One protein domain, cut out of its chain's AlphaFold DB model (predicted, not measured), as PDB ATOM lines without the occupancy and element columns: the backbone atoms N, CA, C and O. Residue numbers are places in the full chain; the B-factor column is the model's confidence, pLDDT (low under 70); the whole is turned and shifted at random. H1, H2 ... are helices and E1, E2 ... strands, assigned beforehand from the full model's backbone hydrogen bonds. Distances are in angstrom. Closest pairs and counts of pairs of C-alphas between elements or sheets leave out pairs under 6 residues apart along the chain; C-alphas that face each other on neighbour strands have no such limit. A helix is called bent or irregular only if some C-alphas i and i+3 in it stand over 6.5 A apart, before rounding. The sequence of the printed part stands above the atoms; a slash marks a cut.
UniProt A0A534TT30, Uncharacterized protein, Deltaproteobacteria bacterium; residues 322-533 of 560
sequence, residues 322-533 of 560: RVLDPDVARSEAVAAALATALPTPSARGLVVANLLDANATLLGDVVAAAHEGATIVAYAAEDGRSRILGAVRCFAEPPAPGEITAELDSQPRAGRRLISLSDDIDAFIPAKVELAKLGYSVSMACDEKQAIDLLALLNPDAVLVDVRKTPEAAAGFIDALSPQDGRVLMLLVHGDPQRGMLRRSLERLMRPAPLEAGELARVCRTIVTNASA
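This is residues 322 to 533 of the 560 residues of an uncharacterized protein of Deltaproteobacteria bacterium (UniProt A0A534TT30). A twisted sheet of eight strands runs through the middle with helices on both faces: toward E1, H1 and H8 cover one face and H2 the other; toward E6, H3 and H4 cover one face and H5 and H6 the other. E4 bends by 85 degrees at residue 391, the sheet curls round H2, and H7 lies beside the strands. The printed part has 212 residues, with elements E1 H1 E2 H2 E3 E4 H3 E5 H4 E6 H5 E7 H6 E8 H7 H8 along it; the sheet's order is E1 E2 E3 E4 E8 E7 E5 E6, mixed, and the class is mixed, helices and strands. It is compact, with a radius of gyration of the C-alphas of 16.1 A and spans of 45 by 36 by 31 A.

E1, residues 322 to 324, begins at C-alpha 322 (163.509, 139.556, 143.052). Then come H1, 328 to 341, 19.9 A; E2, 350 to 354; H2, 360 to 371; E3, 375 to 382, 23.1 A; E4, 385 to 395, 25.3 A; H3, 401 to 409; E5, 417 to 421; H4, 425 to 437; E6, 441 to 445; H5, 448 to 458; E7, 462 to 466; H6, 471 to 480; E8, 489 to 493; and H7, 501 to 509. H8, 517 to 532, 22.3 A, ends at C-alpha 532 (178.793, 148.021, 148.974). H4 is irregular: C-alphas 427 and 430 are 7.1 A apart.

E1 and E2 are parallel, with N 324 and O 352 2.8 A apart, within hydrogen-bond range. E3 and E4 form an antiparallel hairpin, with N 380 and O 387 at 2.8 A. E4 pairs with E3 over residues 385 to 391 and with E8, parallel, over 392 to 395, where N 492 and O 393 are 2.7 A apart. E2, H2, E3 is a strand-helix-strand unit, parallel neighbour strands with a helix between, and its crossover is right-handed; that of E1, H1, E2 is left-handed. H1 touches H8 at a steep tilt of 51 degrees; their closest C-alphas, Val 334 and Ala 517, are 5.0 A apart. H5 touches H6 at a shallow tilt of 32 degrees, closest at C-alphas 448 and 473, 4.5 A. Every O i to N i+4 pair is within hydrogen-bond range in H1, H2, H3, H5, H6 and H8, but 7 of 9 in H4 and 3 of 5 in H7.

The C-alphas farthest apart, Ala 329 and Lys 437, are 47.7 A apart. The printed part has no cut and no long link. Its mean pLDDT is 84.1; residues 345 to 347, 411 to 415, 482 to 487, 498 and 530 to 533 are under 70.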
ATOM      1  N   ARG A 322     164.883 140.095 143.024       90.62
ATOM      2  CA  ARG A 322     163.509 139.556 143.052       90.62
ATOM      3  C   ARG A 322     162.508 140.664 143.363       90.62
ATOM      4  O   ARG A 322     162.783 141.517 144.203       90.62
ATOM      5  N   VAL A 323     161.343 140.625 142.722       92.44
ATOM      6  CA  VAL A 323     160.217 141.520 143.024       92.44
ATOM      7  C   VAL A 323     159.076 140.690 143.604       92.44
ATOM      8  O   VAL A 323     158.684 139.683 143.017       92.44
ATOM      9  N   LEU A 324     158.588 141.087 144.776       92.75
ATOM     10  CA  LEU A 324     157.461 140.475 145.473       92.75
ATOM     11  C   LEU A 324     156.284 141.454 145.431       92.75
ATOM     12  O   LEU A 324     156.151 142.321 146.294       92.75
ATOM     13  N   ASP A 325     155.455 141.329 144.399       92.06
ATOM     14  CA  ASP A 325     154.230 142.110 144.233       92.06
ATOM     15  C   ASP A 325     153.102 141.179 143.758       92.06
ATOM     16  O   ASP A 325     153.328 140.417 142.810       92.06
ATOM     17  N   PRO A 326     151.918 141.189 144.401       87.62
ATOM     18  CA  PRO A 326     150.764 140.434 143.914       87.62
ATOM     19  C   PRO A 326     150.283 140.889 142.523       87.62
ATOM     20  O   PRO A 326     149.676 140.096 141.802       87.62
ATOM     21  N   ASP A 327     150.549 142.135 142.128       90.12
ATOM     22  CA  ASP A 327     150.233 142.662 140.802       90.12
ATOM     23  C   ASP A 327     151.359 142.339 139.807       90.12
ATOM     24  O   ASP A 327     152.444 142.929 139.834       90.12
ATOM     25  N   VAL A 328     151.082 141.407 138.889       90.44
ATOM     26  CA  VAL A 328     152.045 140.923 137.887       90.44
ATOM     27  C   VAL A 328     152.552 142.050 136.986       90.44
ATOM     28  O   VAL A 328     153.753 142.139 136.743       90.44
ATOM     29  N   ALA A 329     151.672 142.947 136.530       90.88
ATOM     30  CA  ALA A 329     152.064 144.019 135.616       90.88
ATOM     31  C   ALA A 329     153.015 145.011 136.301       90.88
ATOM     32  O   ALA A 329     153.994 145.477 135.711       90.88
ATOM     33  N   ARG A 330     152.760 145.303 137.579       91.75
ATOM     34  CA  ARG A 330     153.632 146.152 138.398       91.75
ATOM     35  C   ARG A 330     154.954 145.469 138.713       91.75
ATOM     36  O   ARG A 330     155.999 146.107 138.597       91.75
ATOM     37  N   SER A 331     154.910 144.180 139.046       91.62
ATOM     38  CA  SER A 331     156.096 143.355 139.279       91.62
ATOM     39  C   SER A 331     157.041 143.377 138.074       91.62
ATOM     40  O   SER A 331     158.228 143.670 138.220       91.62
ATOM     41  N   GLU A 332     156.509 143.174 136.865       92.38
ATOM     42  CA  GLU A 332     157.277 143.214 135.615       92.38
ATOM     43  C   GLU A 332     157.865 144.604 135.332       92.38
ATOM     44  O   GLU A 332     159.044 144.719 134.984       92.38
ATOM     45  N   ALA A 333     157.085 145.672 135.532       92.06
ATOM     46  CA  ALA A 333     157.555 147.044 135.341       92.06
ATOM     47  C   ALA A 333     158.702 147.406 136.303       92.06
ATOM     48  O   ALA A 333     159.707 147.997 135.891       92.06
ATOM     49  N   VAL A 334     158.584 147.021 137.578       92.88
ATOM     50  CA  VAL A 334     159.637 147.210 138.587       92.88
ATOM     51  C   VAL A 334     160.866 146.367 138.245       92.88
ATOM     52  O   VAL A 334     161.982 146.887 138.276       92.88
ATOM     53  N   ALA A 335     160.691 145.102 137.853       91.81
ATOM     54  CA  ALA A 335     161.792 144.224 137.461       91.81
ATOM     55  C   ALA A 335     162.574 144.773 136.252       91.81
ATOM     56  O   ALA A 335     163.807 144.798 136.276       91.81
ATOM     57  N   ALA A 336     161.883 145.285 135.228       90.69
ATOM     58  CA  ALA A 336     162.509 145.901 134.058       90.69
ATOM     59  C   ALA A 336     163.307 147.170 134.418       90.69
ATOM     60  O   ALA A 336     164.437 147.367 133.951       90.69
ATOM     61  N   ALA A 337     162.755 148.019 135.293       91.81
ATOM     62  CA  ALA A 337     163.447 149.210 135.780       91.81
ATOM     63  C   ALA A 337     164.689 148.853 136.619       91.81
ATOM     64  O   ALA A 337     165.747 149.464 136.444       91.81
ATOM     65  N   LEU A 338     164.595 147.834 137.482       90.19
ATOM     66  CA  LEU A 338     165.721 147.329 138.273       90.19
ATOM     67  C   LEU A 338     166.828 146.753 137.390       90.19
ATOM     68  O   LEU A 338     167.989 147.093 137.601       90.19
ATOM     69  N   ALA A 339     166.489 145.951 136.379       88.38
ATOM     70  CA  ALA A 339     167.464 145.402 135.435       88.38
ATOM     71  C   ALA A 339     168.229 146.508 134.685       88.38
ATOM     72  O   ALA A 339     169.426 146.382 134.434       88.38
ATOM     73  N   THR A 340     167.554 147.621 134.386       88.00
ATOM     74  CA  THR A 340     168.168 148.791 133.742       88.00
ATOM     75  C   THR A 340     169.082 149.564 134.703       88.00
ATOM     76  O   THR A 340     170.171 149.990 134.322       88.00
ATOM     77  N   ALA A 341     168.657 149.767 135.954       85.56
ATOM     78  CA  ALA A 341     169.386 150.583 136.928       85.56
ATOM     79  C   ALA A 341     170.527 149.837 137.645       85.56
ATOM     80  O   ALA A 341     171.492 150.471 138.081       85.56
ATOM     81  N   LEU A 342     170.398 148.517 137.791       84.25
ATOM     82  CA  LEU A 342     171.303 147.610 138.495       84.25
ATOM     83  C   LEU A 342     171.593 146.374 137.620       84.25
ATOM     84  O   LEU A 342     171.175 145.265 137.963       84.25
ATOM     85  N   PRO A 343     172.322 146.546 136.499       72.69
ATOM     86  CA  PRO A 343     172.600 145.460 135.556       72.69
ATOM     87  C   PRO A 343     173.465 144.350 136.167       72.69
ATOM     88  O   PRO A 343     173.445 143.215 135.693       72.69
ATOM     89  N   THR A 344     174.212 144.661 137.229       74.38
ATOM     90  CA  THR A 344     175.018 143.691 137.967       74.38
ATOM     91  C   THR A 344     174.275 143.248 139.233       74.38
ATOM     92  O   THR A 344     173.871 144.110 140.024       74.38
ATOM     93  N   PRO A 345     174.096 141.935 139.468       67.44
ATOM     94  CA  PRO A 345     173.523 141.427 140.713       67.44
ATOM     95  C   PRO A 345     174.370 141.835 141.924       67.44
ATOM     96  O   PRO A 345     175.600 141.886 141.858       67.44
ATOM     97  N   SER A 346     173.709 142.149 143.040       67.62
ATOM     98  CA  SER A 346     174.389 142.530 144.279       67.62
ATOM     99  C   SER A 346     174.925 141.289 145.001       67.62
ATOM    100  O   SER A 346     174.306 140.227 144.983       67.62
ATOM    101  N   ALA A 347     176.063 141.422 145.690       65.44
ATOM    102  CA  ALA A 347     176.672 140.314 146.436       65.44
ATOM    103  C   ALA A 347     175.768 139.765 147.559       65.44
ATOM    104  O   ALA A 347     175.876 138.603 147.931       65.44
ATOM    105  N   ARG A 348     174.872 140.604 148.094       70.12
ATOM    106  CA  ARG A 348     173.889 140.220 149.116       70.12
ATOM    107  C   ARG A 348     172.555 139.743 148.528       70.12
ATOM    108  O   ARG A 348     171.797 139.094 149.231       70.12
ATOM    109  N   GLY A 349     172.275 139.997 147.249       83.19
ATOM    110  CA  GLY A 349     170.931 139.882 146.678       83.19
ATOM    111  C   GLY A 349     170.033 141.060 147.082       83.19
ATOM    112  O   GLY A 349     170.221 141.681 148.130       83.19
ATOM    113  N   LEU A 350     169.069 141.400 146.227       89.06
ATOM    114  CA  LEU A 350     168.084 142.463 146.453       89.06
ATOM    115  C   LEU A 350     166.683 141.886 146.268       89.06
ATOM    116  O   LEU A 350     166.398 141.250 145.251       89.06
ATOM    117  N   VAL A 351     165.800 142.150 147.224       92.88
ATOM    118  CA  VAL A 351     164.374 141.853 147.104       92.88
ATOM    119  C   VAL A 351     163.595 143.147 147.264       92.88
ATOM    120  O   VAL A 351     163.810 143.897 148.213       92.88
ATOM    121  N   VAL A 352     162.697 143.414 146.324       93.31
ATOM    122  CA  VAL A 352     161.849 144.604 146.327       93.31
ATOM    123  C   VAL A 352     160.409 144.164 146.544       93.31
ATOM    124  O   VAL A 352     159.908 143.356 145.769       93.31
ATOM    125  N   ALA A 353     159.761 144.631 147.610       94.50
ATOM    126  CA  ALA A 353     158.478 144.087 148.060       94.50
ATOM    127  C   ALA A 353     157.394 145.162 148.217       94.50
ATOM    128  O   ALA A 353     157.633 146.206 148.834       94.50
ATOM    129  N   ASN A 354     156.193 144.875 147.712       94.25
ATOM    130  CA  ASN A 354     154.989 145.646 148.012       94.25
ATOM    131  C   ASN A 354     154.412 145.182 149.357       94.25
ATOM    132  O   ASN A 354     153.939 144.051 149.476       94.25
ATOM    133  N   LEU A 355     154.456 146.042 150.375       92.25
ATOM    134  CA  LEU A 355     154.014 145.695 151.728       92.25
ATOM    135  C   LEU A 355     152.544 146.011 152.019       92.25
ATOM    136  O   LEU A 355     152.052 145.615 153.074       92.25
ATOM    137  N   LEU A 356     151.842 146.715 151.126       89.62
ATOM    138  CA  LEU A 356     150.460 147.133 151.379       89.62
ATOM    139  C   LEU A 356     149.513 145.932 151.536       89.62
ATOM    140  O   LEU A 356     148.724 145.894 152.480       89.62
ATOM    141  N   ASP A 357     149.679 144.936 150.661       79.75
ATOM    142  CA  ASP A 357     148.861 143.715 150.580       79.75
ATOM    143  C   ASP A 357     149.631 142.460 150.963       79.75
ATOM    144  O   ASP A 357     149.333 141.346 150.525       79.75
ATOM    145  N   ALA A 358     150.657 142.640 151.789       83.50
ATOM    146  CA  ALA A 358     151.491 141.547 152.235       83.50
ATOM    147  C   ALA A 358     150.677 140.570 153.097       83.50
ATOM    148  O   ALA A 358     150.354 140.837 154.256       83.50
ATOM    149  N   ASN A 359     150.349 139.415 152.522       83.00
ATOM    150  CA  ASN A 359     149.788 138.292 153.260       83.00
ATOM    151  C   ASN A 359     150.895 137.545 154.031       83.00
ATOM    152  O   ASN A 359     152.085 137.833 153.893       83.00
ATOM    153  N   ALA A 360     150.506 136.561 154.848       83.44
ATOM    154  CA  ALA A 360     151.456 135.779 155.644       83.44
ATOM    155  C   ALA A 360     152.546 135.103 154.790       83.44
ATOM    156  O   ALA A 360     153.687 134.998 155.231       83.44
ATOM    157  N   THR A 361     152.216 134.687 153.564       86.44
ATOM    158  CA  THR A 361     153.171 134.077 152.631       86.44
ATOM    159  C   THR A 361     154.198 135.094 152.139       86.44
ATOM    160  O   THR A 361     155.390 134.840 152.258       86.44
ATOM    161  N   LEU A 362     153.763 136.270 151.672       88.31
ATOM    162  CA  LEU A 362     154.664 137.323 151.194       88.31
ATOM    163  C   LEU A 362     155.574 137.827 152.321       88.31
ATOM    164  O   LEU A 362     156.773 137.989 152.109       88.31
ATOM    165  N   LEU A 363     155.037 138.034 153.528       87.81
ATOM    166  CA  LEU A 363     155.853 138.402 154.692       87.81
ATOM    167  C   LEU A 363     156.841 137.293 155.066       87.81
ATOM    168  O   LEU A 363     157.991 137.592 155.377       87.81
ATOM    169  N   GLY A 364     156.426 136.027 154.977       85.62
ATOM    170  CA  GLY A 364     157.310 134.875 155.145       85.62
ATOM    171  C   GLY A 364     158.464 134.875 154.139       85.62
ATOM    172  O   GLY A 364     159.614 134.700 154.536       85.62
ATOM    173  N   ASP A 365     158.186 135.160 152.866       88.38
ATOM    174  CA  ASP A 365     159.202 135.263 151.812       88.38
ATOM    175  C   ASP A 365     160.160 136.443 152.043       88.38
ATOM    176  O   ASP A 365     161.367 136.319 151.820       88.38
ATOM    177  N   VAL A 366     159.648 137.581 152.527       89.00
ATOM    178  CA  VAL A 366     160.459 138.751 152.899       89.00
ATOM    179  C   VAL A 366     161.399 138.422 154.063       89.00
ATOM    180  O   VAL A 366     162.585 138.750 154.003       89.00
ATOM    181  N   VAL A 367     160.891 137.757 155.103       86.81
ATOM    182  CA  VAL A 367     161.677 137.333 156.273       86.81
ATOM    183  C   VAL A 367     162.729 136.296 155.878       86.81
ATOM    184  O   VAL A 367     163.898 136.439 156.237       86.81
ATOM    185  N   ALA A 368     162.359 135.295 155.077       87.44
ATOM    186  CA  ALA A 368     163.284 134.276 154.583       87.44
ATOM    187  C   ALA A 368     164.420 134.894 153.753       87.44
ATOM    188  O   ALA A 368     165.594 134.625 154.006       87.44
ATOM    189  N   ALA A 369     164.090 135.798 152.825       87.31
ATOM    190  CA  ALA A 369     165.089 136.504 152.030       87.31
ATOM    191  C   ALA A 369     166.036 137.352 152.898       87.31
ATOM    192  O   ALA A 369     167.239 137.408 152.632       87.31
ATOM    193  N   ALA A 370     165.521 137.992 153.952       85.75
ATOM    194  CA  ALA A 370     166.347 138.744 154.891       85.75
ATOM    195  C   ALA A 370     167.318 137.833 155.665       85.75
ATOM    196  O   ALA A 370     168.502 138.160 155.747       85.75
ATOM    197  N   HIS A 371     166.865 136.673 156.160       84.12
ATOM    198  CA  HIS A 371     167.730 135.682 156.823       84.12
ATOM    199  C   HIS A 371     168.818 135.125 155.902       84.12
ATOM    200  O   HIS A 371     169.933 134.851 156.339       84.12
ATOM    201  N   GLU A 372     168.519 135.005 154.613       84.31
ATOM    202  CA  GLU A 372     169.486 134.628 153.586       84.31
ATOM    203  C   GLU A 372     170.523 135.726 153.277       84.31
ATOM    204  O   GLU A 372     171.439 135.493 152.479       84.31
ATOM    205  N   GLY A 373     170.397 136.908 153.889       80.56
ATOM    206  CA  GLY A 373     171.310 138.041 153.750       80.56
ATOM    207  C   GLY A 373     170.899 139.069 152.694       80.56
ATOM    208  O   GLY A 373     171.649 140.025 152.481       80.56
ATOM    209  N   ALA A 374     169.733 138.914 152.053       86.31
ATOM    210  CA  ALA A 374     169.265 139.844 151.029       86.31
ATOM    211  C   ALA A 374     168.950 141.221 151.605       86.31
ATOM    212  O   ALA A 374     168.454 141.354 152.722       86.31
ATOM    213  N   THR A 375     169.202 142.274 150.831       88.44
ATOM    214  CA  THR A 375     168.700 143.615 151.142       88.44
ATOM    215  C   THR A 375     167.238 143.695 150.721       88.44
ATOM    216  O   THR A 375     166.933 143.436 149.558       88.44
ATOM    217  N   ILE A 376     166.339 144.056 151.643       91.00
ATOM    218  CA  ILE A 376     164.925 144.269 151.311       91.00
ATOM    219  C   ILE A 376     164.669 145.766 151.141       91.00
ATOM    220  O   ILE A 376     164.993 146.561 152.026       91.00
ATOM    221  N   VAL A 377     164.060 146.142 150.019       91.56
ATOM    222  CA  VAL A 377     163.526 147.487 149.789       91.56
ATOM    223  C   VAL A 377     162.013 147.391 149.658       91.56
ATOM    224  O   VAL A 377     161.506 146.622 148.848       91.56
ATOM    225  N   ALA A 378     161.288 148.168 150.452       93.06
ATOM    226  CA  ALA A 378     159.837 148.127 150.478       93.06
ATOM    227  C   ALA A 378     159.194 149.355 149.830       93.06
ATOM    228  O   ALA A 378     159.721 150.473 149.862       93.06
ATOM    229  N   TYR A 379     158.007 149.136 149.279       92.69
ATOM    230  CA  TYR A 379     157.075 150.168 148.843       92.69
ATOM    231  C   TYR A 379     155.640 149.752 149.196       92.69
ATOM    232  O   TYR A 379     155.382 148.606 149.552       92.69
ATOM    233  N   ALA A 380     154.709 150.694 149.111       92.50
ATOM    234  CA  ALA A 380     153.274 150.466 149.211       92.50
ATOM    235  C   ALA A 380     152.613 151.063 147.969       92.50
ATOM    236  O   ALA A 380     152.834 152.241 147.674       92.50
ATOM    237  N   ALA A 381     151.848 150.278 147.212       92.69
ATOM    238  CA  ALA A 381     151.175 150.782 146.017       92.69
ATOM    239  C   ALA A 381     149.881 150.011 145.702       92.69
ATOM    240  O   ALA A 381     149.886 148.787 145.690       92.69
ATOM    241  N   GLU A 382     148.816 150.735 145.346       91.69
ATOM    242  CA  GLU A 382     147.465 150.243 145.001       91.69
ATOM    243  C   GLU A 382     146.705 151.385 144.302       91.69
ATOM    244  O   GLU A 382     146.875 152.550 144.662       91.69
ATOM    245  N   ASP A 383     145.910 151.073 143.275       85.25
ATOM    246  CA  ASP A 383     144.965 152.001 142.626       85.25
ATOM    247  C   ASP A 383     145.515 153.398 142.280       85.25
ATOM    248  O   ASP A 383     144.932 154.431 142.612       85.25
ATOM    249  N   GLY A 384     146.680 153.450 141.625       87.38
ATOM    250  CA  GLY A 384     147.299 154.717 141.209       87.38
ATOM    251  C   GLY A 384     147.821 155.575 142.365       87.38
ATOM    252  O   GLY A 384     148.214 156.718 142.145       87.38
ATOM    253  N   ARG A 385     147.851 155.031 143.584       92.25
ATOM    254  CA  ARG A 385     148.504 155.621 144.746       92.25
ATOM    255  C   ARG A 385     149.756 154.831 145.098       92.25
ATOM    256  O   ARG A 385     149.792 153.607 144.953       92.25
ATOM    257  N   SER A 386     150.784 155.514 145.587       91.69
ATOM    258  CA  SER A 386     152.031 154.851 145.966       91.69
ATOM    259  C   SER A 386     152.849 155.615 147.004       91.69
ATOM    260  O   SER A 386     152.660 156.815 147.231       91.69
ATOM    261  N   ARG A 387     153.763 154.888 147.651       91.12
ATOM    262  CA  ARG A 387     154.808 155.405 148.535       91.12
ATOM    263  C   ARG A 387     156.000 154.447 148.544       91.12
ATOM    264  O   ARG A 387     155.833 153.254 148.781       91.12
ATOM    265  N   ILE A 388     157.207 154.960 148.326       90.69
ATOM    266  CA  ILE A 388     158.452 154.206 148.548       90.69
ATOM    267  C   ILE A 388     158.799 154.305 150.036       90.69
ATOM    268  O   ILE A 388     158.788 155.407 150.573       90.69
ATOM    269  N   LEU A 389     159.096 153.178 150.688       88.69
ATOM    270  CA  LEU A 389     159.409 153.119 152.124       88.69
ATOM    271  C   LEU A 389     160.921 153.050 152.390       88.69
ATOM    272  O   LEU A 389     161.386 153.517 153.422       88.69
ATOM    273  N   GLY A 390     161.698 152.505 151.448       89.62
ATOM    274  CA  GLY A 390     163.153 152.382 151.569       89.62
ATOM    275  C   GLY A 390     163.595 151.022 152.111       89.62
ATOM    276  O   GLY A 390     162.918 150.016 151.894       89.62
ATOM    277  N   ALA A 391     164.763 150.972 152.757       89.19
ATOM    278  CA  ALA A 391     165.313 149.731 153.304       89.19
ATOM    279  C   ALA A 391     164.511 149.279 154.530       89.19
ATOM    280  O   ALA A 391     164.339 150.054 155.474       89.19
ATOM    281  N   VAL A 392     164.058 148.022 154.539       90.06
ATOM    282  CA  VAL A 392     163.236 147.487 155.630       90.06
ATOM    283  C   VAL A 392     163.712 146.114 156.102       90.06
ATOM    284  O   VAL A 392     164.259 145.319 155.338       90.06
ATOM    285  N   ARG A 393     163.426 145.804 157.362       91.12
ATOM    286  CA  ARG A 393     163.348 144.451 157.913       91.12
ATOM    287  C   ARG A 393     161.995 144.267 158.565       91.12
ATOM    288  O   ARG A 393     161.532 145.170 159.247       91.12
ATOM    289  N   CYS A 394     161.376 143.115 158.356       90.31
ATOM    290  CA  CYS A 394     160.067 142.801 158.914       90.31
ATOM    291  C   CYS A 394     160.214 141.751 160.014       90.31
ATOM    292  O   CYS A 394     160.922 140.767 159.826       90.31
ATOM    293  N   PHE A 395     159.517 141.955 161.127       89.38
ATOM    294  CA  PHE A 395     159.443 141.017 162.239       89.38
ATOM    295  C   PHE A 395     157.987 140.836 162.667       89.38
ATOM    296  O   PHE A 395     157.232 141.807 162.764       89.38
ATOM    297  N   ALA A 396     157.583 139.597 162.947       84.69
ATOM    298  CA  ALA A 396     156.246 139.324 163.470       84.69
ATOM    299  C   ALA A 396     156.118 139.784 164.932       84.69
ATOM    300  O   ALA A 396     155.107 140.366 165.322       84.69
ATOM    301  N   GLU A 397     157.169 139.583 165.722       85.25
ATOM    302  CA  GLU A 397     157.264 139.973 167.128       85.25
ATOM    303  C   GLU A 397     158.455 140.919 167.348       85.25
ATOM    304  O   GLU A 397     159.278 141.071 166.445       85.25
ATOM    305  N   PRO A 398     158.549 141.600 168.506       84.88
ATOM    306  CA  PRO A 398     159.708 142.411 168.850       84.88
ATOM    307  C   PRO A 398     161.001 141.602 168.676       84.88
ATOM    308  O   PRO A 398     161.130 140.549 169.303       84.88
ATOM    309  N   PRO A 399     161.941 142.059 167.829       85.12
ATOM    310  CA  PRO A 399     163.144 141.298 167.540       85.12
ATOM    311  C   PRO A 399     164.011 141.138 168.783       85.12
ATOM    312  O   PRO A 399     164.123 142.046 169.618       85.12
ATOM    313  N   ALA A 400     164.682 139.994 168.876       87.25
ATOM    314  CA  ALA A 400     165.669 139.769 169.913       87.25
ATOM    315  C   ALA A 400     166.868 140.721 169.719       87.25
ATOM    316  O   ALA A 400     167.194 141.115 168.593       87.25
ATOM    317  N   PRO A 401     167.613 141.062 170.787       83.25
ATOM    318  CA  PRO A 401     168.715 142.026 170.695       83.25
ATOM    319  C   PRO A 401     169.802 141.589 169.711       83.25
ATOM    320  O   PRO A 401     170.354 142.422 168.998       83.25
ATOM    321  N   GLY A 402     170.061 140.280 169.638       84.06
ATOM    322  CA  GLY A 402     171.016 139.689 168.700       84.06
ATOM    323  C   GLY A 402     170.609 139.826 167.231       84.06
ATOM    324  O   GLY A 402     171.477 139.929 166.371       84.06
ATOM    325  N   GLU A 403     169.309 139.869 166.930       84.81
ATOM    326  CA  GLU A 403     168.810 140.081 165.564       84.81
ATOM    327  C   GLU A 403     168.990 141.543 165.149       84.81
ATOM    328  O   GLU A 403     169.430 141.832 164.036       84.81
ATOM    329  N   ILE A 404     168.732 142.471 166.079       84.19
ATOM    330  CA  ILE A 404     168.948 143.906 165.869       84.19
ATOM    331  C   ILE A 404     170.439 144.195 165.645       84.19
ATOM    332  O   ILE A 404     170.789 144.930 164.720       84.19
ATOM    333  N   THR A 405     171.331 143.621 166.461       82.94
ATOM    334  CA  THR A 405     172.776 143.841 166.301       82.94
ATOM    335  C   THR A 405     173.334 143.188 165.051       82.94
ATOM    336  O   THR A 405     174.115 143.831 164.357       82.94
ATOM    337  N   ALA A 406     172.915 141.963 164.717       81.94
ATOM    338  CA  ALA A 406     173.336 141.302 163.484       81.94
ATOM    339  C   ALA A 406     173.020 142.165 162.256       81.94
ATOM    340  O   ALA A 406     173.854 142.304 161.362       81.94
ATOM    341  N   GLU A 407     171.848 142.798 162.244       78.75
ATOM    342  CA  GLU A 407     171.442 143.667 161.149       78.75
ATOM    343  C   GLU A 407     172.222 144.989 161.131       78.75
ATOM    344  O   GLU A 407     172.729 145.387 160.081       78.75
ATOM    345  N   LEU A 408     172.369 145.656 162.276       77.88
ATOM    346  CA  LEU A 408     173.073 146.936 162.365       77.88
ATOM    347  C   LEU A 408     174.581 146.810 162.114       77.88
ATOM    348  O   LEU A 408     175.145 147.622 161.382       77.88
ATOM    349  N   ASP A 409     175.233 145.781 162.656       77.06
ATOM    350  CA  ASP A 409     176.651 145.507 162.398       77.06
ATOM    351  C   ASP A 409     176.880 145.057 160.940       77.06
ATOM    352  O   ASP A 409     177.990 145.184 160.415       77.06
ATOM    353  N   SER A 410     175.834 144.593 160.241       70.50
ATOM    354  CA  SER A 410     175.910 144.323 158.803       70.50
ATOM    355  C   SER A 410     175.977 145.598 157.950       70.50
ATOM    356  O   SER A 410     176.285 145.491 156.753       70.50
ATOM    357  N   GLN A 411     175.715 146.780 158.527       67.00
ATOM    358  CA  GLN A 411     175.724 148.061 157.825       67.00
ATOM    359  C   GLN A 411     177.059 148.800 157.963       67.00
ATOM    360  O   GLN A 411     177.545 149.057 159.069       67.00
ATOM    361  N   PRO A 412     177.668 149.219 156.843       54.16
ATOM    362  CA  PRO A 412     178.896 149.988 156.896       54.16
ATOM    363  C   PRO A 412     178.604 151.414 157.385       54.16
ATOM    364  O   PRO A 412     177.928 152.173 156.697       54.16
ATOM    365  N   ARG A 413     179.214 151.795 158.520       53.59
ATOM    366  CA  ARG A 413     179.213 153.139 159.159       53.59
ATOM    367  C   ARG A 413     178.120 153.436 160.196       53.59
ATOM    368  O   ARG A 413     177.953 154.609 160.520       53.59
ATOM    369  N   ALA A 414     177.451 152.435 160.766       58.44
ATOM    370  CA  ALA A 414     176.458 152.710 161.802       58.44
ATOM    371  C   ALA A 414     177.095 153.411 163.025       58.44
ATOM    372  O   ALA A 414     177.987 152.866 163.679       58.44
ATOM    373  N   GLY A 415     176.606 154.606 163.364       62.19
ATOM    374  CA  GLY A 415     176.859 155.298 164.634       62.19
ATOM    375  C   GLY A 415     176.265 154.582 165.857       62.19
ATOM    376  O   GLY A 415     176.357 155.106 166.971       62.19
ATOM    377  N   ARG A 416     175.678 153.395 165.640       79.06
ATOM    378  CA  ARG A 416     174.992 152.522 166.595       79.06
ATOM    379  C   ARG A 416     173.816 153.219 167.277       79.06
ATOM    380  O   ARG A 416     173.571 153.001 168.459       79.06
ATOM    381  N   ARG A 417     173.096 154.074 166.547       85.69
ATOM    382  CA  ARG A 417     171.947 154.846 167.037       85.69
ATOM    383  C   ARG A 417     170.645 154.255 166.516       85.69
ATOM    384  O   ARG A 417     170.435 154.177 165.309       85.69
ATOM    385  N   LEU A 418     169.767 153.893 167.442       89.31
ATOM    386  CA  LEU A 418     168.449 153.330 167.177       89.31
ATOM    387  C   LEU A 418     167.387 154.212 167.836       89.31
ATOM    388  O   LEU A 418     167.514 154.568 169.011       89.31
ATOM    389  N   ILE A 419     166.321 154.533 167.107       91.19
ATOM    390  CA  ILE A 419     165.082 155.046 167.709       91.19
ATOM    391  C   ILE A 419     164.058 153.921 167.690       91.19
ATOM    392  O   ILE A 419     163.891 153.283 166.662       91.19
ATOM    393  N   SER A 420     163.375 153.677 168.800       92.38
ATOM    394  CA  SER A 420     162.267 152.727 168.888       92.38
ATOM    395  C   SER A 420     160.968 153.481 169.121       92.38
ATOM    396  O   SER A 420     160.865 154.194 170.116       92.38
ATOM    397  N   LEU A 421     159.982 153.299 168.246       92.25
ATOM    398  CA  LEU A 421     158.609 153.761 168.420       92.25
ATOM    399  C   LEU A 421     157.721 152.567 168.787       92.25
ATOM    400  O   LEU A 421     157.507 151.681 167.959       92.25
ATOM    401  N   SER A 422     157.211 152.555 170.018       87.88
ATOM    402  CA  SER A 422     156.192 151.608 170.487       87.88
ATOM    403  C   SER A 422     155.491 152.175 171.726       87.88
ATOM    404  O   SER A 422     156.130 152.828 172.550       87.88
ATOM    405  N   ASP A 423     154.192 151.913 171.872       82.25
ATOM    406  CA  ASP A 423     153.461 152.146 173.128       82.25
ATOM    407  C   ASP A 423     153.670 151.015 174.150       82.25
ATOM    408  O   ASP A 423     153.373 151.179 175.332       82.25
ATOM    409  N   ASP A 424     154.216 149.877 173.716       82.81
ATOM    410  CA  ASP A 424     154.557 148.721 174.539       82.81
ATOM    411  C   ASP A 424     156.008 148.816 175.014       82.81
ATOM    412  O   ASP A 424     156.878 148.034 174.632       82.81
ATOM    413  N   ILE A 425     156.281 149.838 175.825       77.12
ATOM    414  CA  ILE A 425     157.628 150.151 176.323       77.12
ATOM    415  C   ILE A 425     158.258 148.913 176.976       77.12
ATOM    416  O   ILE A 425     159.423 148.604 176.716       77.12
ATOM    417  N   ASP A 426     157.477 148.184 177.774       81.56
ATOM    418  CA  ASP A 426     157.933 147.024 178.538       81.56
ATOM    419  C   ASP A 426     158.463 145.901 177.638       81.56
ATOM    420  O   ASP A 426     159.484 145.291 177.963       81.56
ATOM    421  N   ALA A 427     157.856 145.689 176.464       77.38
ATOM    422  CA  ALA A 427     158.330 144.698 175.497       77.38
ATOM    423  C   ALA A 427     159.723 145.023 174.924       77.38
ATOM    424  O   ALA A 427     160.446 144.115 174.512       77.38
ATOM    425  N   PHE A 428     160.131 146.297 174.919       81.56
ATOM    426  CA  PHE A 428     161.398 146.751 174.332       81.56
ATOM    427  C   PHE A 428     162.473 147.125 175.365       81.56
ATOM    428  O   PHE A 428     163.641 147.279 174.993       81.56
ATOM    429  N   ILE A 429     162.137 147.221 176.660       79.75
ATOM    430  CA  ILE A 429     163.111 147.480 177.737       79.75
ATOM    431  C   ILE A 429     164.241 146.436 177.765       79.75
ATOM    432  O   ILE A 429     165.405 146.855 177.776       79.75
ATOM    433  N   PRO A 430     163.972 145.112 177.732       82.94
ATOM    434  CA  PRO A 430     165.037 144.111 177.743       82.94
ATOM    435  C   PRO A 430     165.993 144.289 176.563       82.94
ATOM    436  O   PRO A 430     167.214 144.267 176.734       82.94
ATOM    437  N   ALA A 431     165.444 144.566 175.377       79.94
ATOM    438  CA  ALA A 431     166.254 144.765 174.189       79.94
ATOM    439  C   ALA A 431     167.102 146.031 174.252       79.94
ATOM    440  O   ALA A 431     168.285 145.994 173.918       79.94
ATOM    441  N   LYS A 432     166.549 147.130 174.769       84.44
ATOM    442  CA  LYS A 432     167.303 148.359 175.022       84.44
ATOM    443  C   LYS A 432     168.476 148.136 175.976       84.44
ATOM    444  O   LYS A 432     169.562 148.651 175.712       84.44
ATOM    445  N   VAL A 433     168.272 147.410 177.078       82.75
ATOM    446  CA  VAL A 433     169.327 147.155 178.075       82.75
ATOM    447  C   VAL A 433     170.476 146.363 177.454       82.75
ATOM    448  O   VAL A 433     171.634 146.750 177.607       82.75
ATOM    449  N   GLU A 434     170.172 145.303 176.708       83.81
ATOM    450  CA  GLU A 434     171.195 144.492 176.038       83.81
ATOM    451  C   GLU A 434     171.915 145.259 174.922       83.81
ATOM    452  O   GLU A 434     173.144 145.255 174.851       83.81
ATOM    453  N   LEU A 435     171.183 146.012 174.100       83.19
ATOM    454  CA  LEU A 435     171.776 146.868 173.071       83.19
ATOM    455  C   LEU A 435     172.704 147.931 173.681       83.19
ATOM    456  O   LEU A 435     173.804 148.156 173.171       83.19
ATOM    457  N   ALA A 436     172.323 148.531 174.811       82.44
ATOM    458  CA  ALA A 436     173.163 149.489 175.525       82.44
ATOM    459  C   ALA A 436     174.465 148.853 176.044       82.44
ATOM    460  O   ALA A 436     175.528 149.464 175.918       82.44
ATOM    461  N   LYS A 437     174.418 147.612 176.556       82.38
ATOM    462  CA  LYS A 437     175.625 146.852 176.948       82.38
ATOM    463  C   LYS A 437     176.568 146.614 175.764       82.38
ATOM    464  O   LYS A 437     177.783 146.619 175.940       82.38
ATOM    465  N   LEU A 438     176.017 146.459 174.560       80.31
ATOM    466  CA  LEU A 438     176.762 146.281 173.308       80.31
ATOM    467  C   LEU A 438     177.223 147.612 172.672       80.31
ATOM    468  O   LEU A 438     177.844 147.620 171.605       80.31
ATOM    469  N   GLY A 439     176.967 148.743 173.339       80.69
ATOM    470  CA  GLY A 439     177.404 150.073 172.915       80.69
ATOM    471  C   GLY A 439     176.473 150.761 171.915       80.69
ATOM    472  O   GLY A 439     176.903 151.704 171.251       80.69
ATOM    473  N   TYR A 440     175.225 150.305 171.792       84.25
ATOM    474  CA  TYR A 440     174.196 150.983 171.007       84.25
ATOM    475  C   TYR A 440     173.494 152.070 171.827       84.25
ATOM    476  O   TYR A 440     173.169 151.896 173.001       84.25
ATOM    477  N   SER A 441     173.225 153.207 171.191       85.50
ATOM    478  CA  SER A 441     172.396 154.278 171.731       85.50
ATOM    479  C   SER A 441     170.956 154.063 171.274       85.50
ATOM    480  O   SER A 441     170.618 154.336 170.125       85.50
ATOM    481  N   VAL A 442     170.115 153.556 172.175       88.62
ATOM    482  CA  VAL A 442     168.692 153.312 171.906       88.62
ATOM    483  C   VAL A 442     167.848 154.384 172.586       88.62
ATOM    484  O   VAL A 442     167.807 154.470 173.817       88.62
ATOM    485  N   SER A 443     167.159 155.189 171.783       88.75
ATOM    486  CA  SER A 443     166.163 156.157 172.249       88.75
ATOM    487  C   SER A 443     164.766 155.601 172.020       88.75
ATOM    488  O   SER A 443     164.502 155.010 170.980       88.75
ATOM    489  N   MET A 444     163.877 155.756 172.995       90.38
ATOM    490  CA  MET A 444     162.512 155.238 172.920       90.38
ATOM    491  C   MET A 444     161.529 156.398 172.837       90.38
ATOM    492  O   MET A 444     161.659 157.361 173.594       90.38
ATOM    493  N   ALA A 445     160.560 156.276 171.942       89.12
ATOM    494  CA  ALA A 445     159.429 157.165 171.779       89.12
ATOM    495  C   ALA A 445     158.140 156.372 171.988       89.12
ATOM    496  O   ALA A 445     157.983 155.279 171.443       89.12
ATOM    497  N   CYS A 446     157.226 156.944 172.767       86.50
ATOM    498  CA  CYS A 446     155.930 156.325 173.060       86.50
ATOM    499  C   CYS A 446     154.819 156.868 172.151       86.50
ATOM    500  O   CYS A 446     153.720 156.323 172.109       86.50
ATOM    501  N   ASP A 447     155.105 157.954 171.435       88.25
ATOM    502  CA  ASP A 447     154.192 158.618 170.517       88.25
ATOM    503  C   ASP A 447     154.939 159.156 169.288       88.25
ATOM    504  O   ASP A 447     156.170 159.255 169.262       88.25
ATOM    505  N   GLU A 448     154.168 159.488 168.254       88.31
ATOM    506  CA  GLU A 448     154.660 160.004 166.975       88.31
ATOM    507  C   GLU A 448     155.509 161.262 167.140       88.31
ATOM    508  O   GLU A 448     156.590 161.365 166.560       88.31
ATOM    509  N   LYS A 449     155.037 162.216 167.947       89.88
ATOM    510  CA  LYS A 449     155.688 163.514 168.107       89.88
ATOM    511  C   LYS A 449     157.077 163.336 168.708       89.88
ATOM    512  O   LYS A 449     158.046 163.847 168.160       89.88
ATOM    513  N   GLN A 450     157.184 162.547 169.776       89.25
ATOM    514  CA  GLN A 450     158.468 162.196 170.377       89.25
ATOM    515  C   GLN A 450     159.395 161.512 169.370       89.25
ATOM    516  O   GLN A 450     160.585 161.818 169.328       89.25
ATOM    517  N   ALA A 451     158.874 160.590 168.556       88.75
ATOM    518  CA  ALA A 451     159.679 159.879 167.569       88.75
ATOM    519  C   ALA A 451     160.231 160.824 166.492       88.75
ATOM    520  O   ALA A 451     161.413 160.742 166.156       88.75
ATOM    521  N   ILE A 452     159.410 161.756 166.002       88.94
ATOM    522  CA  ILE A 452     159.807 162.774 165.020       88.94
ATOM    523  C   ILE A 452     160.822 163.755 165.624       88.94
ATOM    524  O   ILE A 452     161.850 164.033 165.000       88.94
ATOM    525  N   ASP A 453     160.596 164.222 166.855       86.50
ATOM    526  CA  ASP A 453     161.524 165.111 167.562       86.50
ATOM    527  C   ASP A 453     162.900 164.437 167.745       86.50
ATOM    528  O   ASP A 453     163.952 165.049 167.523       86.50
ATOM    529  N   LEU A 454     162.917 163.142 168.086       85.62
ATOM    530  CA  LEU A 454     164.147 162.356 168.204       85.62
ATOM    531  C   LEU A 454     164.820 162.106 166.850       85.62
ATOM    532  O   LEU A 454     166.052 162.111 166.782       85.62
ATOM    533  N   LEU A 455     164.052 161.903 165.776       85.69
ATOM    534  CA  LEU A 455     164.583 161.702 164.426       85.69
ATOM    535  C   LEU A 455     165.384 162.920 163.960       85.69
ATOM    536  O   LEU A 455     166.507 162.763 163.478       85.69
ATOM    537  N   ALA A 456     164.847 164.123 164.184       80.50
ATOM    538  CA  ALA A 456     165.525 165.380 163.875       80.50
ATOM    539  C   ALA A 456     166.795 165.592 164.721       80.50
ATOM    540  O   ALA A 456     167.785 166.142 164.237       80.50
ATOM    541  N   LEU A 457     166.789 165.136 165.978       78.75
ATOM    542  CA  LEU A 457     167.880 165.364 166.926       78.75
ATOM    543  C   LEU A 457     169.043 164.366 166.794       78.75
ATOM    544  O   LEU A 457     170.199 164.732 167.024       78.75
ATOM    545  N   LEU A 458     168.755 163.093 166.508       78.75
ATOM    546  CA  LEU A 458     169.710 161.998 166.717       78.75
ATOM    547  C   LEU A 458     170.349 161.453 165.441       78.75
ATOM    548  O   LEU A 458     171.426 160.854 165.545       78.75
ATOM    549  N   ASN A 459     169.729 161.682 164.277       80.69
ATOM    550  CA  ASN A 459     170.126 161.111 162.984       80.69
ATOM    551  C   ASN A 459     170.475 159.609 163.112       80.69
ATOM    552  O   ASN A 459     171.655 159.246 163.066       80.69
ATOM    553  N   PRO A 460     169.475 158.759 163.412       85.94
ATOM    554  CA  PRO A 460     169.691 157.352 163.722       85.94
ATOM    555  C   PRO A 460     170.128 156.542 162.495       85.94
ATOM    556  O   PRO A 460     169.798 156.889 161.364       85.94
ATOM    557  N   ASP A 461     170.818 155.427 162.728       83.25
ATOM    558  CA  ASP A 461     171.188 154.476 161.670       83.25
ATOM    559  C   ASP A 461     170.028 153.527 161.348       83.25
ATOM    560  O   ASP A 461     169.835 153.109 160.206       83.25
ATOM    561  N   ALA A 462     169.225 153.208 162.363       88.06
ATOM    562  CA  ALA A 462     167.988 152.473 162.186       88.06
ATOM    563  C   ALA A 462     166.877 153.001 163.079       88.06
ATOM    564  O   ALA A 462     167.098 153.658 164.101       88.06
ATOM    565  N   VAL A 463     165.658 152.649 162.707       91.12
ATOM    566  CA  VAL A 463     164.456 152.933 163.474       91.12
ATOM    567  C   VAL A 463     163.636 151.669 163.608       91.12
ATOM    568  O   VAL A 463     163.376 150.988 162.623       91.12
ATOM    569  N   LEU A 464     163.243 151.346 164.830       92.00
ATOM    570  CA  LEU A 464     162.305 150.285 165.130       92.00
ATOM    571  C   LEU A 464     160.903 150.883 165.203       92.00
ATOM    572  O   LEU A 464     160.675 151.825 165.958       92.00
ATOM    573  N   VAL A 465     159.979 150.348 164.412       92.25
ATOM    574  CA  VAL A 465     158.600 150.831 164.315       92.25
ATOM    575  C   VAL A 465     157.648 149.683 164.622       92.25
ATOM    576  O   VAL A 465     157.548 148.731 163.848       92.25
ATOM    577  N   ASP A 466     156.948 149.771 165.750       90.88
ATOM    578  CA  ASP A 466     155.926 148.805 166.147       90.88
ATOM    579  C   ASP A 466     154.537 149.248 165.670       90.88
ATOM    580  O   ASP A 466     153.960 150.193 166.201       90.88
ATOM    581  N   VAL A 467     153.977 148.560 164.669       89.00
ATOM    582  CA  VAL A 467     152.636 148.881 164.138       89.00
ATOM    583  C   VAL A 467     151.515 148.108 164.837       89.00
ATOM    584  O   VAL A 467     150.340 148.314 164.527       89.00
ATOM    585  N   ARG A 468     151.836 147.198 165.770       84.75
ATOM    586  CA  ARG A 468     150.854 146.260 166.349       84.75
ATOM    587  C   ARG A 468     149.772 146.953 167.165       84.75
ATOM    588  O   ARG A 468     148.650 146.449 167.229       84.75
ATOM    589  N   LYS A 469     150.114 148.072 167.803       77.31
ATOM    590  CA  LYS A 469     149.245 148.783 168.749       77.31
ATOM    591  C   LYS A 469     149.058 150.265 168.408       77.31
ATOM    592  O   LYS A 469     147.970 150.788 168.628       77.31
ATOM    593  N   THR A 470     150.032 150.902 167.753       77.75
ATOM    594  CA  THR A 470     149.990 152.331 167.380       77.75
ATOM    595  C   THR A 470     150.091 152.569 165.867       77.75
ATOM    596  O   THR A 470     150.983 153.278 165.396       77.75
ATOM    597  N   PRO A 471     149.151 152.042 165.055       82.19
ATOM    598  CA  PRO A 471     149.247 152.136 163.600       82.19
ATOM    599  C   PRO A 471     149.211 153.581 163.080       82.19
ATOM    600  O   PRO A 471     149.774 153.854 162.020       82.19
ATOM    601  N   GLU A 472     148.568 154.501 163.809       83.12
ATOM    602  CA  GLU A 472     148.492 155.920 163.446       83.12
ATOM    603  C   GLU A 472     149.831 156.627 163.657       83.12
ATOM    604  O   GLU A 472     150.357 157.225 162.722       83.12
ATOM    605  N   ALA A 473     150.414 156.477 164.852       85.38
ATOM    606  CA  ALA A 473     151.703 157.072 165.181       85.38
ATOM    607  C   ALA A 473     152.829 156.498 164.315       85.38
ATOM    608  O   ALA A 473     153.722 157.222 163.879       85.38
ATOM    609  N   ALA A 474     152.763 155.196 164.021       88.06
ATOM    610  CA  ALA A 474     153.689 154.555 163.106       88.06
ATOM    611  C   ALA A 474     153.584 155.130 161.688       88.06
ATOM    612  O   ALA A 474     154.611 155.362 161.061       88.06
ATOM    613  N   ALA A 475     152.376 155.410 161.185       87.75
ATOM    614  CA  ALA A 475     152.214 156.035 159.875       87.75
ATOM    615  C   ALA A 475     152.847 157.435 159.841       87.75
ATOM    616  O   ALA A 475     153.671 157.709 158.975       87.75
ATOM    617  N   GLY A 476     152.541 158.304 160.805       88.62
ATOM    618  CA  GLY A 476     153.137 159.643 160.840       88.62
ATOM    619  C   GLY A 476     154.667 159.615 160.943       88.62
ATOM    620  O   GLY A 476     155.365 160.319 160.213       88.62
ATOM    621  N   PHE A 477     155.206 158.700 161.754       89.75
ATOM    622  CA  PHE A 477     156.649 158.514 161.868       89.75
ATOM    623  C   PHE A 477     157.289 157.972 160.580       89.75
ATOM    624  O   PHE A 477     158.332 158.471 160.163       89.75
ATOM    625  N   ILE A 478     156.653 157.006 159.905       88.88
ATOM    626  CA  ILE A 478     157.135 156.487 158.617       88.88
ATOM    627  C   ILE A 478     157.106 157.573 157.535       88.88
ATOM    628  O   ILE A 478     158.017 157.623 156.712       88.88
ATOM    629  N   ASP A 479     156.116 158.473 157.527       87.00
ATOM    630  CA  ASP A 479     156.100 159.574 156.555       87.00
ATOM    631  C   ASP A 479     157.249 160.570 156.782       87.00
ATOM    632  O   ASP A 479     157.814 161.087 155.812       87.00
ATOM    633  N   ALA A 480     157.622 160.793 158.048       85.69
ATOM    634  CA  ALA A 480     158.727 161.666 158.444       85.69
ATOM    635  C   ALA A 480     160.115 161.084 158.122       85.69
ATOM    636  O   ALA A 480     161.069 161.841 157.909       85.69
ATOM    637  N   LEU A 481     160.244 159.756 158.043       80.75
ATOM    638  CA  LEU A 481     161.445 159.074 157.561       80.75
ATOM    639  C   LEU A 481     161.575 159.300 156.053       80.75
ATOM    640  O   LEU A 481     161.206 158.429 155.279       80.75
ATOM    641  N   SER A 482     162.063 160.475 155.630       62.81
ATOM    642  CA  SER A 482     162.248 160.841 154.216       62.81
ATOM    643  C   SER A 482     162.958 159.709 153.450       62.81
ATOM    644  O   SER A 482     164.187 159.582 153.510       62.81
ATOM    645  N   PRO A 483     162.220 158.858 152.713       57.47
ATOM    646  CA  PRO A 483     162.749 157.572 152.261       57.47
ATOM    647  C   PRO A 483     163.675 157.729 151.046       57.47
ATOM    648  O   PRO A 483     164.273 156.761 150.577       57.47
ATOM    649  N   GLN A 484     163.828 158.960 150.543       49.53
ATOM    650  CA  GLN A 484     164.640 159.284 149.373       49.53
ATOM    651  C   GLN A 484     166.152 159.237 149.641       49.53
ATOM    652  O   GLN A 484     166.916 159.084 148.689       49.53
ATOM    653  N   ASP A 485     166.589 159.273 150.905       55.22
ATOM    654  CA  ASP A 485     168.019 159.230 151.238       55.22
ATOM    655  C   ASP A 485     168.563 157.809 151.460       55.22
ATOM    656  O   ASP A 485     169.776 157.605 151.392       55.22
ATOM    657  N   GLY A 486     167.700 156.808 151.699       58.50
ATOM    658  CA  GLY A 486     168.097 155.398 151.869       58.50
ATOM    659  C   GLY A 486     169.135 155.145 152.976       58.50
ATOM    660  O   GLY A 486     169.830 154.130 152.936       58.50
ATOM    661  N   ARG A 487     169.292 156.092 153.913       69.31
ATOM    662  CA  ARG A 487     170.323 156.077 154.968       69.31
ATOM    663  C   ARG A 487     169.894 155.348 156.231       69.31
ATOM    664  O   ARG A 487     170.754 154.823 156.923       69.31
ATOM    665  N   VAL A 488     168.599 155.359 156.525       82.12
ATOM    666  CA  VAL A 488     168.043 154.809 157.762       82.12
ATOM    667  C   VAL A 488     167.377 153.481 157.443       82.12
ATOM    668  O   VAL A 488     166.516 153.420 156.565       82.12
ATOM    669  N   LEU A 489     167.765 152.422 158.149       85.38
ATOM    670  CA  LEU A 489     167.074 151.140 158.059       85.38
ATOM    671  C   LEU A 489     165.839 151.126 158.956       85.38
ATOM    672  O   LEU A 489     165.922 151.425 160.144       85.38
ATOM    673  N   MET A 490     164.708 150.692 158.416       90.50
ATOM    674  CA  MET A 490     163.491 150.502 159.195       90.50
ATOM    675  C   MET A 490     163.340 149.043 159.651       90.50
ATOM    676  O   MET A 490     163.211 148.143 158.829       90.50
ATOM    677  N   LEU A 491     163.324 148.809 160.961       90.12
ATOM    678  CA  LEU A 491     162.982 147.540 161.608       90.12
ATOM    679  C   LEU A 491     161.489 147.565 161.969       90.12
ATOM    680  O   LEU A 491     161.076 148.169 162.954       90.12
ATOM    681  N   LEU A 492     160.659 146.946 161.145       89.38
ATOM    682  CA  LEU A 492     159.206 147.002 161.218       89.38
ATOM    683  C   LEU A 492     158.639 145.779 161.949       89.38
ATOM    684  O   LEU A 492     158.759 144.658 161.454       89.38
ATOM    685  N   VAL A 493     157.967 145.992 163.083       87.50
ATOM    686  CA  VAL A 493     157.266 144.934 163.831       87.50
ATOM    687  C   VAL A 493     155.790 144.937 163.447       87.50
ATOM    688  O   VAL A 493     155.044 145.832 163.842       87.50
ATOM    689  N   HIS A 494     155.365 143.949 162.655       83.12
ATOM    690  CA  HIS A 494     154.052 143.947 161.999       83.12
ATOM    691  C   HIS A 494     152.952 143.184 162.749       83.12
ATOM    692  O   HIS A 494     151.769 143.454 162.528       83.12
ATOM    693  N   GLY A 495     153.305 142.258 163.647       83.19
ATOM    694  CA  GLY A 495     152.323 141.411 164.329       83.19
ATOM    695  C   GLY A 495     151.612 140.437 163.397       83.19
ATOM    696  O   GLY A 495     152.112 140.059 162.346       83.19
ATOM    697  N   ASP A 496     150.408 140.031 163.778       76.44
ATOM    698  CA  ASP A 496     149.590 139.143 162.957       76.44
ATOM    699  C   ASP A 496     149.073 139.872 161.693       76.44
ATOM    700  O   ASP A 496     148.280 140.817 161.820       76.44
ATOM    701  N   PRO A 497     149.468 139.441 160.475       70.25
ATOM    702  CA  PRO A 497     149.027 140.073 159.233       70.25
ATOM    703  C   PRO A 497     147.509 140.018 159.035       70.25
ATOM    704  O   PRO A 497     146.950 140.918 158.408       70.25
ATOM    705  N   GLN A 498     146.810 139.036 159.617       69.56
ATOM    706  CA  GLN A 498     145.350 138.938 159.507       69.56
ATOM    707  C   GLN A 498     144.622 140.085 160.214       69.56
ATOM    708  O   GLN A 498     143.487 140.410 159.868       69.56
ATOM    709  N   ARG A 499     145.272 140.753 161.176       72.88
ATOM    710  CA  ARG A 499     144.702 141.922 161.863       72.88
ATOM    711  C   ARG A 499     144.745 143.195 161.010       72.88
ATOM    712  O   ARG A 499     144.136 144.200 161.391       72.88
ATOM    713  N   GLY A 500     145.462 143.178 159.882       79.94
ATOM    714  CA  GLY A 500     145.519 144.278 158.917       79.94
ATOM    715  C   GLY A 500     146.112 145.579 159.469       79.94
ATOM    716  O   GLY A 500     145.833 146.649 158.936       79.94
ATOM    717  N   MET A 501     146.882 145.519 160.562       84.94
ATOM    718  CA  MET A 501     147.457 146.714 161.202       84.94
ATOM    719  C   MET A 501     148.524 147.358 160.317       84.94
ATOM    720  O   MET A 501     148.505 148.570 160.121       84.94
ATOM    721  N   LEU A 502     149.379 146.535 159.695       86.38
ATOM    722  CA  LEU A 502     150.362 146.990 158.715       86.38
ATOM    723  C   LEU A 502     149.695 147.714 157.536       86.38
ATOM    724  O   LEU A 502     150.063 148.846 157.231       86.38
ATOM    725  N   ARG A 503     148.668 147.101 156.926       88.75
ATOM    726  CA  ARG A 503     147.909 147.716 155.827       88.75
ATOM    727  C   ARG A 503     147.323 149.066 156.252       88.75
ATOM    728  O   ARG A 503     147.548 150.056 155.567       88.75
ATOM    729  N   ARG A 504     146.683 149.146 157.428       86.44
ATOM    730  CA  ARG A 504     146.122 150.401 157.966       86.44
ATOM    731  C   ARG A 504     147.158 151.514 158.142       86.44
ATOM    732  O   ARG A 504     146.834 152.674 157.893       86.44
ATOM    733  N   SER A 505     148.376 151.192 158.577       87.19
ATOM    734  CA  SER A 505     149.464 152.175 158.658       87.19
ATOM    735  C   SER A 505     149.917 152.631 157.273       87.19
ATOM    736  O   SER A 505     150.069 153.827 157.045       87.19
ATOM    737  N   LEU A 506     150.101 151.697 156.336       90.06
ATOM    738  CA  LEU A 506     150.620 151.999 155.001       90.06
ATOM    739  C   LEU A 506     149.614 152.737 154.110       90.06
ATOM    740  O   LEU A 506     150.012 153.648 153.392       90.06
ATOM    741  N   GLU A 507     148.319 152.418 154.190       89.81
ATOM    742  CA  GLU A 507     147.252 153.104 153.439       89.81
ATOM    743  C   GLU A 507     147.236 154.616 153.695       89.81
ATOM    744  O   GLU A 507     146.978 155.401 152.782       89.81
ATOM    745  N   ARG A 508     147.555 155.035 154.926       88.56
ATOM    746  CA  ARG A 508     147.618 156.452 155.319       88.56
ATOM    747  C   ARG A 508     148.794 157.198 154.693       88.56
ATOM    748  O   ARG A 508     148.725 158.412 154.545       88.56
ATOM    749  N   LEU A 509     149.852 156.481 154.318       88.44
ATOM    750  CA  LEU A 509     151.049 157.044 153.685       88.44
ATOM    751  C   LEU A 509     150.885 157.250 152.179       88.44
ATOM    752  O   LEU A 509     151.699 157.930 151.547       88.44
ATOM    753  N   MET A 510     149.891 156.594 151.581       89.62
ATOM    754  CA  MET A 510     149.737 156.533 150.137       89.62
ATOM    755  C   MET A 510     149.373 157.899 149.562       89.62
ATOM    756  O   MET A 510     148.380 158.515 149.946       89.62
ATOM    757  N   ARG A 511     150.151 158.352 148.576       87.50
ATOM    758  CA  ARG A 511     149.911 159.619 147.873       87.50
ATOM    759  C   ARG A 511     149.244 159.354 146.523       87.50
ATOM    760  O   ARG A 511     149.499 158.294 145.952       87.50
ATOM    761  N   PRO A 512     148.421 160.278 145.991       87.50
ATOM    762  CA  PRO A 512     147.772 160.142 144.684       87.50
ATOM    763  C   PRO A 512     148.780 160.332 143.540       87.50
ATOM    764  O   PRO A 512     148.769 161.334 142.830       87.50
ATOM    765  N   ALA A 513     149.686 159.372 143.407       87.19
ATOM    766  CA  ALA A 513     150.670 159.268 142.346       87.19
ATOM    767  C   ALA A 513     150.986 157.780 142.115       87.19
ATOM    768  O   ALA A 513     151.255 157.063 143.091       87.19
ATOM    769  N   PRO A 514     150.964 157.292 140.862       89.12
ATOM    770  CA  PRO A 514     151.328 155.915 140.567       89.12
ATOM    771  C   PRO A 514     152.803 155.675 140.902       89.12
ATOM    772  O   PRO A 514     153.611 156.602 140.907       89.12
ATOM    773  N   LEU A 515     153.155 154.420 141.179       90.25
ATOM    774  CA  LEU A 515     154.537 154.061 141.475       90.25
ATOM    775  C   LEU A 515     155.414 154.279 140.236       90.25
ATOM    776  O   LEU A 515     155.287 153.562 139.243       90.25
ATOM    777  N   GLU A 516     156.352 155.218 140.317       90.81
ATOM    778  CA  GLU A 516     157.376 155.388 139.290       90.81
ATOM    779  C   GLU A 516     158.490 154.349 139.475       90.81
ATOM    780  O   GLU A 516     159.389 154.495 140.307       90.81
ATOM    781  N   ALA A 517     158.462 153.286 138.664       90.81
ATOM    782  CA  ALA A 517     159.443 152.198 138.732       90.81
ATOM    783  C   ALA A 517     160.902 152.687 138.597       90.81
ATOM    784  O   ALA A 517     161.802 152.151 139.244       90.81
ATOM    785  N   GLY A 518     161.142 153.741 137.807       88.50
ATOM    786  CA  GLY A 518     162.461 154.367 137.673       88.50
ATOM    787  C   GLY A 518     162.945 155.055 138.955       88.50
ATOM    788  O   GLY A 518     164.128 154.959 139.294       88.50
ATOM    789  N   GLU A 519     162.048 155.701 139.705       89.44
ATOM    790  CA  GLU A 519     162.381 156.297 141.002       89.44
ATOM    791  C   GLU A 519     162.705 155.209 142.032       89.44
ATOM    792  O   GLU A 519     163.735 155.288 142.708       89.44
ATOM    793  N   LEU A 520     161.886 154.156 142.100       90.50
ATOM    794  CA  LEU A 520     162.130 153.011 142.979       90.50
ATOM    795  C   LEU A 520     163.473 152.338 142.667       90.50
ATOM    796  O   LEU A 520     164.260 152.068 143.576       90.50
ATOM    797  N   ALA A 521     163.786 152.134 141.387       90.44
ATOM    798  CA  ALA A 521     165.063 151.570 140.963       90.44
ATOM    799  C   ALA A 521     166.255 152.476 141.335       90.44
ATOM    800  O   ALA A 521     167.307 151.983 141.751       90.44
ATOM    801  N   ARG A 522     166.088 153.806 141.266       88.31
ATOM    802  CA  ARG A 522     167.087 154.778 141.740       88.31
ATOM    803  C   ARG A 522     167.332 154.643 143.245       88.31
ATOM    804  O   ARG A 522     168.494 154.616 143.645       88.31
ATOM    805  N   VAL A 523     166.277 154.529 144.056       87.94
ATOM    806  CA  VAL A 523     166.384 154.322 145.514       87.94
ATOM    807  C   VAL A 523     167.086 152.999 145.824       87.94
ATOM    808  O   VAL A 523     168.038 152.979 146.606       87.94
ATOM    809  N   CYS A 524     166.695 151.911 145.150       88.69
ATOM    810  CA  CYS A 524     167.338 150.603 145.295       88.69
ATOM    811  C   CYS A 524     168.837 150.678 145.004       88.69
ATOM    812  O   CYS A 524     169.650 150.170 145.776       88.69
ATOM    813  N   ARG A 525     169.221 151.365 143.921       87.12
ATOM    814  CA  ARG A 525     170.628 151.571 143.582       87.12
ATOM    815  C   ARG A 525     171.371 152.305 144.689       87.12
ATOM    816  O   ARG A 525     172.412 151.811 145.101       87.12
ATOM    817  N   THR A 526     170.835 153.416 145.194       85.06
ATOM    818  CA  THR A 526     171.454 154.182 146.290       85.06
ATOM    819  C   THR A 526     171.719 153.299 147.512       85.06
ATOM    820  O   THR A 526     172.845 153.267 148.012       85.06
ATOM    821  N   ILE A 527     170.720 152.523 147.943       84.00
ATOM    822  CA  ILE A 527     170.816 151.622 149.102       84.00
ATOM    823  C   ILE A 527     171.895 150.551 148.874       84.00
ATOM    824  O   ILE A 527     172.788 150.379 149.705       84.00
ATOM    825  N   VAL A 528     171.874 149.875 147.721       82.94
ATOM    826  CA  VAL A 528     172.848 148.820 147.386       82.94
ATOM    827  C   VAL A 528     174.270 149.379 147.258       82.94
ATOM    828  O   VAL A 528     175.228 148.756 147.728       82.94
ATOM    829  N   THR A 529     174.441 150.565 146.663       77.25
ATOM    830  CA  THR A 529     175.759 151.206 146.534       77.25
ATOM    831  C   THR A 529     176.324 151.640 147.883       77.25
ATOM    832  O   THR A 529     177.510 151.426 148.139       77.25
ATOM    833  N   ASN A 530     175.482 152.166 148.777       68.62
ATOM    834  CA  ASN A 530     175.889 152.540 150.131       68.62
ATOM    835  C   ASN A 530     176.287 151.309 150.956       68.62
ATOM    836  O   ASN A 530     177.289 151.351 151.666       68.62
ATOM    837  N   ALA A 531     175.573 150.191 150.793       61.16
ATOM    838  CA  ALA A 531     175.929 148.921 151.423       61.16
ATOM    839  C   ALA A 531     177.258 148.339 150.896       61.16
ATOM    840  O   ALA A 531     177.983 147.678 151.638       61.16
ATOM    841  N   SER A 532     177.606 148.597 149.629       53.88
ATOM    842  CA  SER A 532     178.793 148.021 148.974       53.88
ATOM    843  C   SER A 532     180.086 148.820 149.202       53.88
ATOM    844  O   SER A 532     181.173 148.243 149.197       53.88
ATOM    845  N   ALA A 533     180.008 150.132 149.454       47.72
ATOM    846  CA  ALA A 533     181.172 151.018 149.615       47.72
ATOM    847  C   ALA A 533     182.001 150.792 150.907       47.72
ATOM    848  O   ALA A 533     182.948 151.533 151.174       47.72
TER     849      ALA A 533